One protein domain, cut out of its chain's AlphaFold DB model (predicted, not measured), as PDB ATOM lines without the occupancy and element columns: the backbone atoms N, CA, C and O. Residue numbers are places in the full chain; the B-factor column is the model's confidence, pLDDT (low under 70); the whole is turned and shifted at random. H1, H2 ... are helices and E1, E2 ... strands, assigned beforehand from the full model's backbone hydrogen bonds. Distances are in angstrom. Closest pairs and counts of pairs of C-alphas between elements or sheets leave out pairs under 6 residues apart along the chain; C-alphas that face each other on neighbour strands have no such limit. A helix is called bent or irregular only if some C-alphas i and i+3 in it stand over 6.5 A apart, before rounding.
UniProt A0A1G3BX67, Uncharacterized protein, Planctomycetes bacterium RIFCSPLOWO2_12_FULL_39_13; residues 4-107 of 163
ATOM      1  N   ILE A   4     271.592 255.964 233.036       88.19
ATOM      2  CA  ILE A   4     270.210 255.910 233.542       88.19
ATOM      3  C   ILE A   4     270.159 255.217 234.908       88.19
ATOM      4  O   ILE A   4     269.621 255.787 235.848       88.19
ATOM      5  N   ALA A   5     270.813 254.061 235.051       89.38
ATOM      6  CA  ALA A   5     270.905 253.356 236.329       89.38
ATOM      7  C   ALA A   5     271.524 254.242 237.427       89.38
ATOM      8  O   ALA A   5     270.972 254.362 238.517       89.38
ATOM      9  N   TYR A   6     272.607 254.963 237.120       91.19
ATOM     10  CA  TYR A   6     273.183 255.912 238.079       91.19
ATOM     11  C   TYR A   6     272.215 257.048 238.446       91.19
ATOM     12  O   TYR A   6     272.152 257.448 239.605       91.19
ATOM     13  N   LYS A   7     271.442 257.562 237.479       91.62
ATOM     14  CA  LYS A   7     270.423 258.593 237.730       91.62
ATOM     15  C   LYS A   7     269.345 258.086 238.691       91.62
ATOM     16  O   LYS A   7     269.029 258.795 239.637       91.62
ATOM     17  N   ILE A   8     268.831 256.875 238.468       91.31
ATOM     18  CA  ILE A   8     267.837 256.239 239.345       91.31
ATOM     19  C   ILE A   8     268.419 256.072 240.749       91.31
ATOM     20  O   ILE A   8     267.835 256.555 241.713       91.31
ATOM     21  N   LEU A   9     269.604 255.463 240.860       92.62
ATOM     22  CA  LEU A   9     270.261 255.225 242.145       92.62
ATOM     23  C   LEU A   9     270.497 256.529 242.918       92.62
ATOM     24  O   LEU A   9     270.255 256.588 244.119       92.62
ATOM     25  N   LYS A  10     270.931 257.588 242.229       92.69
ATOM     26  CA  LYS A  10     271.142 258.910 242.827       92.69
ATOM     27  C   LYS A  10     269.835 259.539 243.311       92.69
ATOM     28  O   LYS A  10     269.832 260.157 244.372       92.69
ATOM     29  N   GLU A  11     268.753 259.411 242.545       92.88
ATOM     30  CA  GLU A  11     267.449 259.967 242.917       92.88
ATOM     31  C   GLU A  11     266.871 259.250 244.142       92.88
ATOM     32  O   GLU A  11     266.434 259.903 245.089       92.88
ATOM     33  N   VAL A  12     266.959 257.915 244.173       93.19
ATOM     34  CA  VAL A  12     266.559 257.114 245.340       93.19
ATOM     35  C   VAL A  12     267.433 257.476 246.542       93.19
ATOM     36  O   VAL A  12     266.915 257.777 247.608       93.19
ATOM     37  N   GLY A  13     268.757 257.537 246.372       91.25
ATOM     38  CA  GLY A  13     269.684 257.861 247.458       91.25
ATOM     39  C   GLY A  13     269.521 259.273 248.029       91.25
ATOM     40  O   GLY A  13     269.831 259.494 249.193       91.25
ATOM     41  N   LYS A  14     269.016 260.231 247.241       90.50
ATOM     42  CA  LYS A  14     268.730 261.591 247.717       90.50
ATOM     43  C   LYS A  14     267.454 261.652 248.558       90.50
ATOM     44  O   LYS A  14     267.424 262.377 249.547       90.50
ATOM     45  N   ASN A  15     266.419 260.925 248.145       88.38
ATOM     46  CA  ASN A  15     265.104 260.950 248.788       88.38
ATOM     47  C   ASN A  15     264.931 259.828 249.834       88.38
ATOM     48  O   ASN A  15     263.913 259.776 250.515       88.38
ATOM     49  N   GLY A  16     265.913 258.928 249.956       84.94
ATOM     50  CA  GLY A  16     265.855 257.693 250.745       84.94
ATOM     51  C   GLY A  16     265.042 256.605 250.041       84.94
ATOM     52  O   GLY A  16     265.537 255.504 249.794       84.94
ATOM     53  N   GLU A  17     263.814 256.951 249.657       90.81
ATOM     54  CA  GLU A  17     262.859 256.075 248.986       90.81
ATOM     55  C   GLU A  17     262.059 256.850 247.934       90.81
ATOM     56  O   GLU A  17     261.776 258.040 248.084       90.81
ATOM     57  N   ILE A  18     261.649 256.168 246.868       92.69
ATOM     58  CA  ILE A  18     260.751 256.709 245.840       92.69
ATOM     59  C   ILE A  18     259.646 255.700 245.532       92.69
ATOM     60  O   ILE A  18     259.794 254.512 245.807       92.69
ATOM     61  N   SER A  19     258.526 256.149 244.966       92.25
ATOM     62  CA  SER A  19     257.506 255.212 244.481       92.25
ATOM     63  C   SER A  19     258.013 254.439 243.260       92.25
ATOM     64  O   SER A  19     258.823 254.947 242.477       92.25
ATOM     65  N   LEU A  20     257.517 253.218 243.069       89.69
ATOM     66  CA  LEU A  20     257.860 252.394 241.914       89.69
ATOM     67  C   LEU A  20     257.457 253.082 240.603       89.69
ATOM     68  O   LEU A  20     258.245 253.090 239.664       89.69
ATOM     69  N   ASP A  21     256.296 253.740 240.551       88.69
ATOM     70  CA  ASP A  21     255.874 254.555 239.400       88.69
ATOM     71  C   ASP A  21     256.913 255.640 239.063       88.69
ATOM     72  O   ASP A  21     257.292 255.812 237.905       88.69
ATOM     73  N   ALA A  22     257.448 256.339 240.070       89.81
ATOM     74  CA  ALA A  22     258.496 257.333 239.850       89.81
ATOM     75  C   ALA A  22     259.787 256.688 239.316       89.81
ATOM     76  O   ALA A  22     260.391 257.216 238.379       89.81
ATOM     77  N   ALA A  23     260.188 255.534 239.856       89.81
ATOM     78  CA  ALA A  23     261.355 254.791 239.380       89.81
ATOM     79  C   ALA A  23     261.196 254.326 237.920       89.81
ATOM     80  O   ALA A  23     262.110 254.501 237.112       89.81
ATOM     81  N   LEU A  24     260.019 253.806 237.560       88.50
ATOM     82  CA  LEU A  24     259.687 253.367 236.203       88.50
ATOM     83  C   LEU A  24     259.682 254.540 235.214       88.50
ATOM     84  O   LEU A  24     260.200 254.412 234.105       88.50
ATOM     85  N   ARG A  25     259.177 255.711 235.623       87.25
ATOM     86  CA  ARG A  25     259.208 256.945 234.816       87.25
ATOM     87  C   ARG A  25     260.613 257.502 234.626       87.25
ATOM     88  O   ARG A  25     260.934 257.997 233.554       87.25
ATOM     89  N   LEU A  26     261.484 257.414 235.633       86.81
ATOM     90  CA  LEU A  26     262.899 257.792 235.477       86.81
ATOM     91  C   LEU A  26     263.613 256.927 234.435       86.81
ATOM     92  O   LEU A  26     264.612 257.361 233.851       86.81
ATOM     93  N   ASN A  27     263.079 255.727 234.226       82.38
ATOM     94  CA  ASN A  27     263.565 254.723 233.311       82.38
ATOM     95  C   ASN A  27     262.723 254.613 232.028       82.38
ATOM     96  O   ASN A  27     262.896 253.654 231.282       82.38
ATOM     97  N   SER A  28     261.820 255.567 231.752       68.75
ATOM     98  CA  SER A  28     261.055 255.590 230.503       68.75
ATOM     99  C   SER A  28     262.017 255.850 229.342       68.75
ATOM    100  O   SER A  28     262.362 256.995 229.027       68.75
ATOM    101  N   GLY A  29     262.542 254.770 228.774       68.25
ATOM    102  CA  GLY A  29     263.379 254.811 227.591       68.25
ATOM    103  C   GLY A  29     262.562 255.128 226.343       68.25
ATOM    104  O   GLY A  29     261.375 255.442 226.396       68.25
ATOM    105  N   LYS A  30     263.231 255.109 225.192       66.75
ATOM    106  CA  LYS A  30     262.623 255.482 223.905       66.75
ATOM    107  C   LYS A  30     261.863 254.327 223.254       66.75
ATOM    108  O   LYS A  30     261.197 254.545 222.248       66.75
ATOM    109  N   THR A  31     262.023 253.110 223.765       69.69
ATOM    110  CA  THR A  31     261.701 251.880 223.044       69.69
ATOM    111  C   THR A  31     260.325 251.329 223.428       69.69
ATOM    112  O   THR A  31     259.842 250.424 222.755       69.69
ATOM    113  N   ASN A  32     259.666 251.893 224.456       76.38
ATOM    114  CA  ASN A  32     258.348 251.470 224.956       76.38
ATOM    115  C   ASN A  32     258.270 249.949 225.180       76.38
ATOM    116  O   ASN A  32     257.239 249.322 224.953       76.38
ATOM    117  N   SER A  33     259.382 249.349 225.600       83.88
ATOM    118  CA  SER A  33     259.536 247.901 225.728       83.88
ATOM    119  C   SER A  33     260.155 247.550 227.076       83.88
ATOM    120  O   SER A  33     260.783 248.393 227.721       83.88
ATOM    121  N   HIS A  34     260.036 246.286 227.485       86.12
ATOM    122  CA  HIS A  34     260.666 245.759 228.699       86.12
ATOM    123  C   HIS A  34     262.184 245.986 228.736       86.12
ATOM    124  O   HIS A  34     262.765 246.083 229.814       86.12
ATOM    125  N   ILE A  35     262.820 246.158 227.571       87.25
ATOM    126  CA  ILE A  35     264.250 246.468 227.456       87.25
ATOM    127  C   ILE A  35     264.614 247.753 228.210       87.25
ATOM    128  O   ILE A  35     265.682 247.854 228.819       87.25
ATOM    129  N   ASP A  36     263.708 248.729 228.212       87.69
ATOM    130  CA  ASP A  36     263.926 249.978 228.925       87.69
ATOM    131  C   ASP A  36     264.003 249.744 230.437       87.69
ATOM    132  O   ASP A  36     264.640 250.531 231.122       87.69
ATOM    133  N   GLN A  37     263.461 248.632 230.957       89.25
ATOM    134  CA  GLN A  37     263.443 248.300 232.383       89.25
ATOM    135  C   GLN A  37     264.710 247.616 232.911       89.25
ATOM    136  O   GLN A  37     264.945 247.642 234.120       89.25
ATOM    137  N   TYR A  38     265.598 247.125 232.040       90.19
ATOM    138  CA  TYR A  38     266.852 246.480 232.461       90.19
ATOM    139  C   TYR A  38     267.723 247.310 233.418       90.19
ATOM    140  O   TYR A  38     268.243 246.742 234.374       90.19
ATOM    141  N   PRO A  39     267.917 248.631 233.230       91.06
ATOM    142  CA  PRO A  39     268.714 249.425 234.160       91.06
ATOM    143  C   PRO A  39     268.187 249.394 235.598       91.06
ATOM    144  O   PRO A  39     268.994 249.444 236.521       91.06
ATOM    145  N   LEU A  40     266.866 249.331 235.787       90.50
ATOM    146  CA  LEU A  40     266.245 249.251 237.106       90.50
ATOM    147  C   LEU A  40     266.365 247.838 237.688       90.50
ATOM    148  O   LEU A  40     266.760 247.702 238.841       90.50
ATOM    149  N   VAL A  41     266.106 246.810 236.876       91.44
ATOM    150  CA  VAL A  41     266.257 245.395 237.259       91.44
ATOM    151  C   VAL A  41     267.665 245.105 237.759       91.44
ATOM    152  O   VAL A  41     267.832 244.627 238.872       91.44
ATOM    153  N   LEU A  42     268.688 245.491 236.995       91.19
ATOM    154  CA  LEU A  42     270.081 245.255 237.377       91.19
ATOM    155  C   LEU A  42     270.421 245.879 238.737       91.19
ATOM    156  O   LEU A  42     271.170 245.302 239.513       91.19
ATOM    157  N   LEU A  43     269.850 247.044 239.068       91.81
ATOM    158  CA  LEU A  43     270.058 247.663 240.379       91.81
ATOM    159  C   LEU A  43     269.378 246.893 241.518       91.81
ATOM    160  O   LEU A  43     269.911 246.880 242.630       91.81
ATOM    161  N   LEU A  44     268.210 246.302 241.265       90.81
ATOM    162  CA  LEU A  44     267.477 245.489 242.237       90.81
ATOM    163  C   LEU A  44     268.203 244.162 242.489       90.81
ATOM    164  O   LEU A  44     268.475 243.816 243.644       90.81
ATOM    165  N   GLU A  45     268.589 243.498 241.403       89.00
ATOM    166  CA  GLU A  45     269.259 242.199 241.361       89.00
ATOM    167  C   GLU A  45     270.655 242.243 241.985       89.00
ATOM    168  O   GLU A  45     270.976 241.442 242.865       89.00
ATOM    169  N   ASP A  46     271.458 243.252 241.632       89.38
ATOM    170  CA  ASP A  46     272.783 243.464 242.223       89.38
ATOM    171  C   ASP A  46     272.714 243.912 243.693       89.38
ATOM    172  O   ASP A  46     273.751 244.047 244.357       89.38
ATOM    173  N   GLY A  47     271.513 244.191 244.208       89.94
ATOM    174  CA  GLY A  47     271.282 244.610 245.582       89.94
ATOM    175  C   GLY A  47     271.684 246.054 245.874       89.94
ATOM    176  O   GLY A  47     271.909 246.390 247.036       89.94
ATOM    177  N   TYR A  48     271.779 246.920 244.861       92.19
ATOM    178  CA  TYR A  48     271.912 248.365 245.080       92.19
ATOM    179  C   TYR A  48     270.584 248.980 245.536       92.19
ATOM    180  O   TYR A  48     270.573 249.873 246.385       92.19
ATOM    181  N   LEU A  49     269.472 248.471 245.004       92.25
ATOM    182  CA  LEU A  49     268.113 248.878 245.334       92.25
ATOM    183  C   LEU A  49     267.299 247.697 245.880       92.25
ATOM    184  O   LEU A  49     267.619 246.523 245.676       92.25
ATOM    185  N   GLY A  50     266.241 248.021 246.612       90.38
ATOM    186  CA  GLY A  50     265.197 247.098 247.035       90.38
ATOM    187  C   GLY A  50     263.831 247.590 246.588       90.38
ATOM    188  O   GLY A  50     263.643 248.780 246.341       90.38
ATOM    189  N   ILE A  51     262.889 246.659 246.488       89.56
ATOM    190  CA  ILE A  51     261.481 246.929 246.215       89.56
ATOM    191  C   ILE A  51     260.635 246.240 247.285       89.56
ATOM    192  O   ILE A  51     261.047 245.224 247.844       89.56
ATOM    193  N   THR A  52     259.476 246.816 247.588       84.69
ATOM    194  CA  THR A  52     258.564 246.295 248.621       84.69
ATOM    195  C   THR A  52     257.766 245.077 248.132       84.69
ATOM    196  O   THR A  52     257.399 244.210 248.924       84.69
ATOM    197  N   ILE A  53     257.586 244.942 246.814       77.50
ATOM    198  CA  ILE A  53     256.929 243.787 246.198       77.50
ATOM    199  C   ILE A  53     257.791 242.533 246.381       77.50
ATOM    200  O   ILE A  53     258.936 242.473 245.932       77.50
ATOM    201  N   SER A  54     257.216 241.488 246.976       62.97
ATOM    202  CA  SER A  54     257.838 240.163 247.006       62.97
ATOM    203  C   SER A  54     257.547 239.425 245.699       62.97
ATOM    204  O   SER A  54     256.534 238.737 245.566       62.97
ATOM    205  N   THR A  55     258.430 239.553 244.710       61.44
ATOM    206  CA  THR A  55     258.421 238.656 243.551       61.44
ATOM    207  C   THR A  55     259.023 237.314 243.960       61.44
ATOM    208  O   THR A  55     260.235 237.137 244.066       61.44
ATOM    209  N   LYS A  56     258.161 236.329 244.241       56.97
ATOM    210  CA  LYS A  56     258.600 234.938 244.397       56.97
ATOM    211  C   LYS A  56     258.938 234.386 243.016       56.97
ATOM    212  O   LYS A  56     258.044 234.023 242.260       56.97
ATOM    213  N   HIS A  57     260.224 234.323 242.697       59.38
ATOM    214  CA  HIS A  57     260.677 233.654 241.483       59.38
ATOM    215  C   HIS A  57     260.668 232.132 241.695       59.38
ATOM    216  O   HIS A  57     261.223 231.654 242.690       59.38
ATOM    217  N   PRO A  58     260.047 231.350 240.795       59.97
ATOM    218  CA  PRO A  58     260.216 229.906 240.801       59.97
ATOM    219  C   PRO A  58     261.697 229.574 240.570       59.97
ATOM    220  O   PRO A  58     262.329 230.146 239.680       59.97
ATOM    221  N   LYS A  59     262.252 228.647 241.364       57.56
ATOM    222  CA  LYS A  59     263.680 228.260 241.335       57.56
ATOM    223  C   LYS A  59     264.173 227.803 239.954       57.56
ATOM    224  O   LYS A  59     265.361 227.858 239.679       57.56
ATOM    225  N   GLU A  60     263.266 227.385 239.081       62.22
ATOM    226  CA  GLU A  60     263.559 226.875 237.737       62.22
ATOM    227  C   GLU A  60     263.894 227.977 236.710       62.22
ATOM    228  O   GLU A  60     264.332 227.673 235.604       62.22
ATOM    229  N   MET A  61     263.722 229.261 237.058       62.62
ATOM    230  CA  MET A  61     263.935 230.408 236.156       62.62
ATOM    231  C   MET A  61     265.163 231.264 236.503       62.62
ATOM    232  O   MET A  61     265.233 232.431 236.120       62.62
ATOM    233  N   GLU A  62     266.147 230.706 237.207       63.00
ATOM    234  CA  GLU A  62     267.328 231.447 237.677       63.00
ATOM    235  C   GLU A  62     268.120 232.091 236.517       63.00
ATOM    236  O   GLU A  62     268.493 233.258 236.590       63.00
ATOM    237  N   ASN A  63     268.240 231.391 235.381       68.12
ATOM    238  CA  ASN A  63     268.937 231.883 234.181       68.12
ATOM    239  C   ASN A  63     268.196 233.000 233.416       68.12
ATOM    240  O   ASN A  63     268.779 233.617 232.529       68.12
ATOM    241  N   MET A  64     266.916 233.253 233.713       77.25
ATOM    242  CA  MET A  64     266.096 234.280 233.043       77.25
ATOM    243  C   MET A  64     265.463 235.258 234.039       77.25
ATOM    244  O   MET A  64     264.489 235.939 233.708       77.25
ATOM    245  N   ARG A  65     266.009 235.338 235.259       82.00
ATOM    246  CA  ARG A  65     265.444 236.152 236.339       82.00
ATOM    247  C   ARG A  65     265.349 237.625 235.948       82.00
ATOM    248  O   ARG A  65     264.265 238.195 236.019       82.00
ATOM    249  N   GLU A  66     266.428 238.186 235.403       84.31
ATOM    250  CA  GLU A  66     266.472 239.586 234.960       84.31
ATOM    251  C   GLU A  66     265.438 239.898 233.867       84.31
ATOM    252  O   GLU A  66     264.782 240.938 233.887       84.31
ATOM    253  N   LEU A  67     265.267 238.991 232.900       85.56
ATOM    254  CA  LEU A  67     264.292 239.161 231.822       85.56
ATOM    255  C   LEU A  67     262.862 239.135 232.372       85.56
ATOM    256  O   LEU A  67     262.045 239.979 232.010       85.56
ATOM    257  N   ASN A  68     262.566 238.181 233.253       85.06
ATOM    258  CA  ASN A  68     261.245 238.046 233.853       85.06
ATOM    259  C   ASN A  68     260.912 239.267 234.727       85.06
ATOM    260  O   ASN A  68     259.829 239.837 234.621       85.06
ATOM    261  N   GLU A  69     261.864 239.745 235.529       87.19
ATOM    262  CA  GLU A  69     261.698 240.989 236.286       87.19
ATOM    263  C   GLU A  69     261.494 242.205 235.380       87.19
ATOM    264  O   GLU A  69     260.597 243.007 235.638       87.19
ATOM    265  N   ALA A  70     262.253 242.328 234.287       87.75
ATOM    266  CA  ALA A  70     262.093 243.428 233.337       87.75
ATOM    267  C   ALA A  70     260.695 243.430 232.705       87.75
ATOM    268  O   ALA A  70     260.063 244.483 232.592       87.75
ATOM    269  N   ILE A  71     260.195 242.249 232.333       87.50
ATOM    270  CA  ILE A  71     258.842 242.067 231.806       87.50
ATOM    271  C   ILE A  71     257.797 242.437 232.865       87.50
ATOM    272  O   ILE A  71     256.902 243.230 232.576       87.50
ATOM    273  N   ASN A  72     257.935 241.951 234.100       86.44
ATOM    274  CA  ASN A  72     257.002 242.257 235.188       86.44
ATOM    275  C   ASN A  72     256.954 243.757 235.507       86.44
ATOM    276  O   ASN A  72     255.876 244.340 235.619       86.44
ATOM    277  N   LEU A  73     258.113 244.410 235.590       88.00
ATOM    278  CA  LEU A  73     258.204 245.856 235.782       88.00
ATOM    279  C   LEU A  73     257.584 246.630 234.618       88.00
ATOM    280  O   LEU A  73     256.922 247.645 234.834       88.00
ATOM    281  N   HIS A  74     257.746 246.142 233.391       88.38
ATOM    282  CA  HIS A  74     257.125 246.758 232.227       88.38
ATOM    283  C   HIS A  74     255.602 246.611 232.230       88.38
ATOM    284  O   HIS A  74     254.909 247.582 231.931       88.38
ATOM    285  N   ILE A  75     255.056 245.469 232.655       87.19
ATOM    286  CA  ILE A  75     253.605 245.282 232.808       87.19
ATOM    287  C   ILE A  75     253.008 246.366 233.719       87.19
ATOM    288  O   ILE A  75     251.956 246.922 233.406       87.19
ATOM    289  N   TYR A  76     253.708 246.764 234.786       84.94
ATOM    290  CA  TYR A  76     253.282 247.856 235.673       84.94
ATOM    291  C   TYR A  76     253.308 249.258 235.045       84.94
ATOM    292  O   TYR A  76     252.754 250.194 235.628       84.94
ATOM    293  N   THR A  77     253.881 249.423 233.852       85.62
ATOM    294  CA  THR A  77     253.813 250.676 233.080       85.62
ATOM    295  C   THR A  77     252.620 250.728 232.124       85.62
ATOM    296  O   THR A  77     252.228 251.813 231.701       85.62
ATOM    297  N   LEU A  78     252.007 249.583 231.813       85.31
ATOM    298  CA  LEU A  78     250.908 249.492 230.852       85.31
ATOM    299  C   LEU A  78     249.559 249.878 231.477       85.31
ATOM    300  O   LEU A  78     249.347 249.628 232.668       85.31
ATOM    301  N   PRO A  79     248.625 250.463 230.704       82.94
ATOM    302  CA  PRO A  79     247.276 250.733 231.186       82.94
ATOM    303  C   PRO A  79     246.528 249.428 231.501       82.94
ATOM    304  O   PRO A  79     246.776 248.390 230.888       82.94
ATOM    305  N   LYS A  80     245.600 249.486 232.463       83.31
ATOM    306  CA  LYS A  80     244.682 248.375 232.751       83.31
ATOM    307  C   LYS A  80     243.638 248.268 231.630       83.31
ATOM    308  O   LYS A  80     243.182 249.292 231.125       83.31
ATOM    309  N   ASN A  81     243.268 247.047 231.255       82.69
ATOM    310  CA  ASN A  81     242.183 246.779 230.309       82.69
ATOM    311  C   ASN A  81     240.796 246.939 230.975       82.69
ATOM    312  O   ASN A  81     240.700 247.219 232.171       82.69
ATOM    313  N   GLU A  82     239.712 246.731 230.218       76.81
ATOM    314  CA  GLU A  82     238.319 246.813 230.712       76.81
ATOM    315  C   GLU A  82     238.012 245.841 231.865       76.81
ATOM    316  O   GLU A  82     237.062 246.041 232.617       76.81
ATOM    317  N   ARG A  83     238.835 244.799 232.034       77.06
ATOM    318  CA  ARG A  83     238.749 243.815 233.122       77.06
ATOM    319  C   ARG A  83     239.648 244.161 234.314       77.06
ATOM    320  O   ARG A  83     239.706 243.405 235.276       77.06
ATOM    321  N   GLY A  84     240.351 245.294 234.267       77.06
ATOM    322  CA  GLY A  84     241.285 245.727 235.307       77.06
ATOM    323  C   GLY A  84     242.645 245.016 235.281       77.06
ATOM    324  O   GLY A  84     243.463 245.246 236.173       77.06
ATOM    325  N   GLU A  85     242.907 244.189 234.271       81.62
ATOM    326  CA  GLU A  85     244.125 243.391 234.116       81.62
ATOM    327  C   GLU A  85     245.158 244.115 233.246       81.62
ATOM    328  O   GLU A  85     244.827 244.963 232.412       81.62
ATOM    329  N   ARG A  86     246.432 243.753 233.418       84.12
ATOM    330  CA  ARG A  86     247.521 244.185 232.535       84.12
ATOM    331  C   ARG A  86     248.132 242.964 231.866       84.12
ATOM    332  O   ARG A  86     248.453 241.992 232.551       84.12
ATOM    333  N   GLU A  87     248.310 243.028 230.552       82.06
ATOM    334  CA  GLU A  87     248.815 241.918 229.745       82.06
ATOM    335  C   GLU A  87     250.001 242.365 228.890       82.06
ATOM    336  O   GLU A  87     249.960 243.412 228.243       82.06
ATOM    337  N   TYR A  88     251.063 241.562 228.887       82.44
ATOM    338  CA  TYR A  88     252.226 241.760 228.027       82.44
ATOM    339  C   TYR A  88     252.904 240.420 227.746       82.44
ATOM    340  O   TYR A  88     253.180 239.660 228.671       82.44
ATOM    341  N   MET A  89     253.176 240.122 226.472       80.81
ATOM    342  CA  MET A  89     253.845 238.884 226.027       80.81
ATOM    343  C   MET A  89     253.248 237.593 226.629       80.81
ATOM    344  O   MET A  89     253.972 236.676 227.002       80.81
ATOM    345  N   GLY A  90     251.916 237.529 226.750       76.50
ATOM    346  CA  GLY A  90     251.198 236.375 227.310       76.50
ATOM    347  C   GLY A  90     251.244 236.259 228.839       76.50
ATOM    348  O   GLY A  90     250.602 235.371 229.395       76.50
ATOM    349  N   MET A  91     251.947 237.158 229.535       76.06
ATOM    350  CA  MET A  91     251.895 237.274 230.990       76.06
ATOM    351  C   MET A  91     250.787 238.238 231.400       76.06
ATOM    352  O   MET A  91     250.672 239.340 230.857       76.06
ATOM    353  N   ARG A  92     249.993 237.833 232.393       76.00
ATOM    354  CA  ARG A  92     248.916 238.647 232.959       76.00
ATOM    355  C   ARG A  92     249.186 238.936 234.421       76.00
ATOM    356  O   ARG A  92     249.298 238.012 235.225       76.00
ATOM    357  N   SER A  93     249.232 240.215 234.767       73.69
ATOM    358  CA  SER A  93     249.245 240.636 236.163       73.69
ATOM    359  C   SER A  93     247.804 240.787 236.642       73.69
ATOM    360  O   SER A  93     247.095 241.712 236.237       73.69
ATOM    361  N   HIS A  94     247.378 239.840 237.479       62.22
ATOM    362  CA  HIS A  94     246.127 239.907 238.227       62.22
ATOM    363  C   HIS A  94     246.481 240.343 239.645       62.22
ATOM    364  O   HIS A  94     247.071 239.578 240.408       62.22
ATOM    365  N   GLY A  95     246.178 241.587 239.997       60.72
ATOM    366  CA  GLY A  95     246.484 242.074 241.333       60.72
ATOM    367  C   GLY A  95     246.107 243.526 241.554       60.72
ATOM    368  O   GLY A  95     246.124 244.349 240.639       60.72
ATOM    369  N   SER A  96     245.822 243.841 242.816       64.56
ATOM    370  CA  SER A  96     245.632 245.209 243.306       64.56
ATOM    371  C   SER A  96     246.957 245.961 243.492       64.56
ATOM    372  O   SER A  96     246.962 247.016 244.110       64.56
ATOM    373  N   ILE A  97     248.083 245.430 242.999       72.88
ATOM    374  CA  ILE A  97     249.392 246.066 243.172       72.88
ATOM    375  C   ILE A  97     249.391 247.378 242.386       72.88
ATOM    376  O   ILE A  97     249.384 247.397 241.149       72.88
ATOM    377  N   GLU A  98     249.376 248.483 243.122       79.31
ATOM    378  CA  GLU A  98     249.460 249.820 242.567       79.31
ATOM    379  C   GLU A  98     250.913 250.303 242.608       79.31
ATOM    380  O   GLU A  98     251.460 250.528 243.686       79.31
ATOM    381  N   PRO A  99     251.558 250.558 241.452       81.94
ATOM    382  CA  PRO A  99     252.951 251.023 241.414       81.94
ATOM    383  C   PRO A  99     253.200 252.341 242.165       81.94
ATOM    384  O   PRO A  99     254.342 252.729 242.395       81.94
ATOM    385  N   LYS A 100     252.139 253.075 242.510       83.69
ATOM    386  CA  LYS A 100     252.222 254.297 243.311       83.69
ATOM    387  C   LYS A 100     252.381 254.021 244.805       83.69
ATOM    388  O   LYS A 100     252.995 254.836 245.487       83.69
ATOM    389  N   GLU A 101     251.826 252.915 245.289       85.44
ATOM    390  CA  GLU A 101     251.887 252.507 246.696       85.44
ATOM    391  C   GLU A 101     253.200 251.784 247.002       85.44
ATOM    392  O   GLU A 101     253.761 251.917 248.089       85.44
ATOM    393  N   GLU A 102     253.741 251.098 245.999       88.06
ATOM    394  CA  GLU A 102     254.992 250.364 246.101       88.06
ATOM    395  C   GLU A 102     256.204 251.294 246.171       88.06
ATOM    396  O   GLU A 102     256.318 252.271 245.424       88.06
ATOM    397  N   ARG A 103     257.146 250.966 247.061       91.25
ATOM    398  CA  ARG A 103     258.366 251.750 247.288       91.25
ATOM    399  C   ARG A 103     259.599 251.036 246.761       91.25
ATOM    400  O   ARG A 103     259.759 249.826 246.943       91.25
ATOM    401  N   VAL A 104     260.477 251.826 246.153       91.94
ATOM    402  CA  VAL A 104     261.853 251.482 245.801       91.94
ATOM    403  C   VAL A 104     262.775 252.236 246.749       91.94
ATOM    404  O   VAL A 104     262.749 253.467 246.802       91.94
ATOM    405  N   PHE A 105     263.593 251.498 247.488       93.25
ATOM    406  CA  PHE A 105     264.469 252.033 248.526       93.25
ATOM    407  C   PHE A 105     265.926 251.669 248.259       93.25
ATOM    408  O   PHE A 105     266.240 250.698 247.563       93.25
ATOM    409  N   ILE A 106     266.840 252.467 248.808       94.44
ATOM    410  CA  ILE A 106     268.271 252.206 248.684       94.44
ATOM    411  C   ILE A 106     268.717 251.132 249.682       94.44
ATOM    412  O   ILE A 106     268.399 251.186 250.867       94.44
ATOM    413  N   LYS A 107     269.479 250.142 249.209       93.81
ATOM    414  CA  LYS A 107     270.126 249.147 250.078       93.81
ATOM    415  C   LYS A 107     271.510 249.633 250.511       93.81
ATOM    416  O   LYS A 107     272.093 250.523 249.892       93.81
TER     417      LYS A 107
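This is residues 4 to 107 of the 163 residues of an uncharacterized protein of Planctomycetes bacterium RIFCSPLOWO2_12_FULL_39_13 (UniProt A0A1G3BX67). A small three-stranded sheet, E1 E5 E2, has H1, H2 and H3 standing on one face and no named helix on the other; H4 packs across H3, and the hairpin of E3 and E4 packs by the end of H4. Residues 58 to 64, of which 59 to 64 belong to H4, stick out. The printed part has 104 residues with four named helices and five named strands, in the order H1 E1 H2 H3 E2 H4 E3 E4 E5, mixed in class; both sheets are antiparallel. It is compact, with a radius of gyration of the C-alphas of 13.2 A and spans of 38 by 31 by 26 A.

Find C-alpha 4 at (270.210, 255.910, 233.542); from there H1, residues 4 to 15, runs 16.8 A. Next come E1, residues 17 to 19, and H2, residues 20 to 26. H3, residues 34 to 45, spans 15.7 A and is irregular: C-alphas 36 and 39 are 7.1 A apart. E2 is residues 49 to 51. Look at C-alpha 59, at (263.680, 228.260, 241.335), for the start of H4, residues 59 to 75, 21.5 A long; it is irregular, with C-alphas 60 and 63 8.2 A apart, and has a kink of 80 degrees near residue 66. E3 is residues 86 to 88, E4 residues 91 to 93. E5, residues 103 to 106, ends at C-alpha 106, (268.271, 252.206, 248.684).

Begin at the inner strand E5: E1 is antiparallel to it, with N 18 and O 104 2.9 A apart, and so is E2, with N 50 and O 105 at 2.8 A, both within hydrogen-bond range. E1, H2 H3 and E2 form a split strand-helix-strand unit, two strands running the same way with E5 between them; its crossover is right-handed. H1, H2 and H3 make two layers with this sheet, helices on one face. H3 is the hub: it touches H4 at a steep tilt of 57 degrees, opposite ways, closest at the C-alphas of His 34 and His 74, 5.1 A. With residues 39 to 43 alone H3 touches H1, closest at the C-alphas of Ala 5 and Pro 39, 5.0 A. In the hairpin of E3 and E4, N 91 and O 88 are 2.9 A apart, within hydrogen-bond range. Each O i to N i+4 pair is within that range in H1 and H2, but 4 of 8 in H3 and 9 of 13 in H4.

The two C-alphas farthest apart, of Lys 14 and Glu 82, are 37.8 A apart. The printed part has no cut, and no link is long. Look for pLDDT under 70 at residues 28 to 31, 54 to 63 and 94 to 96.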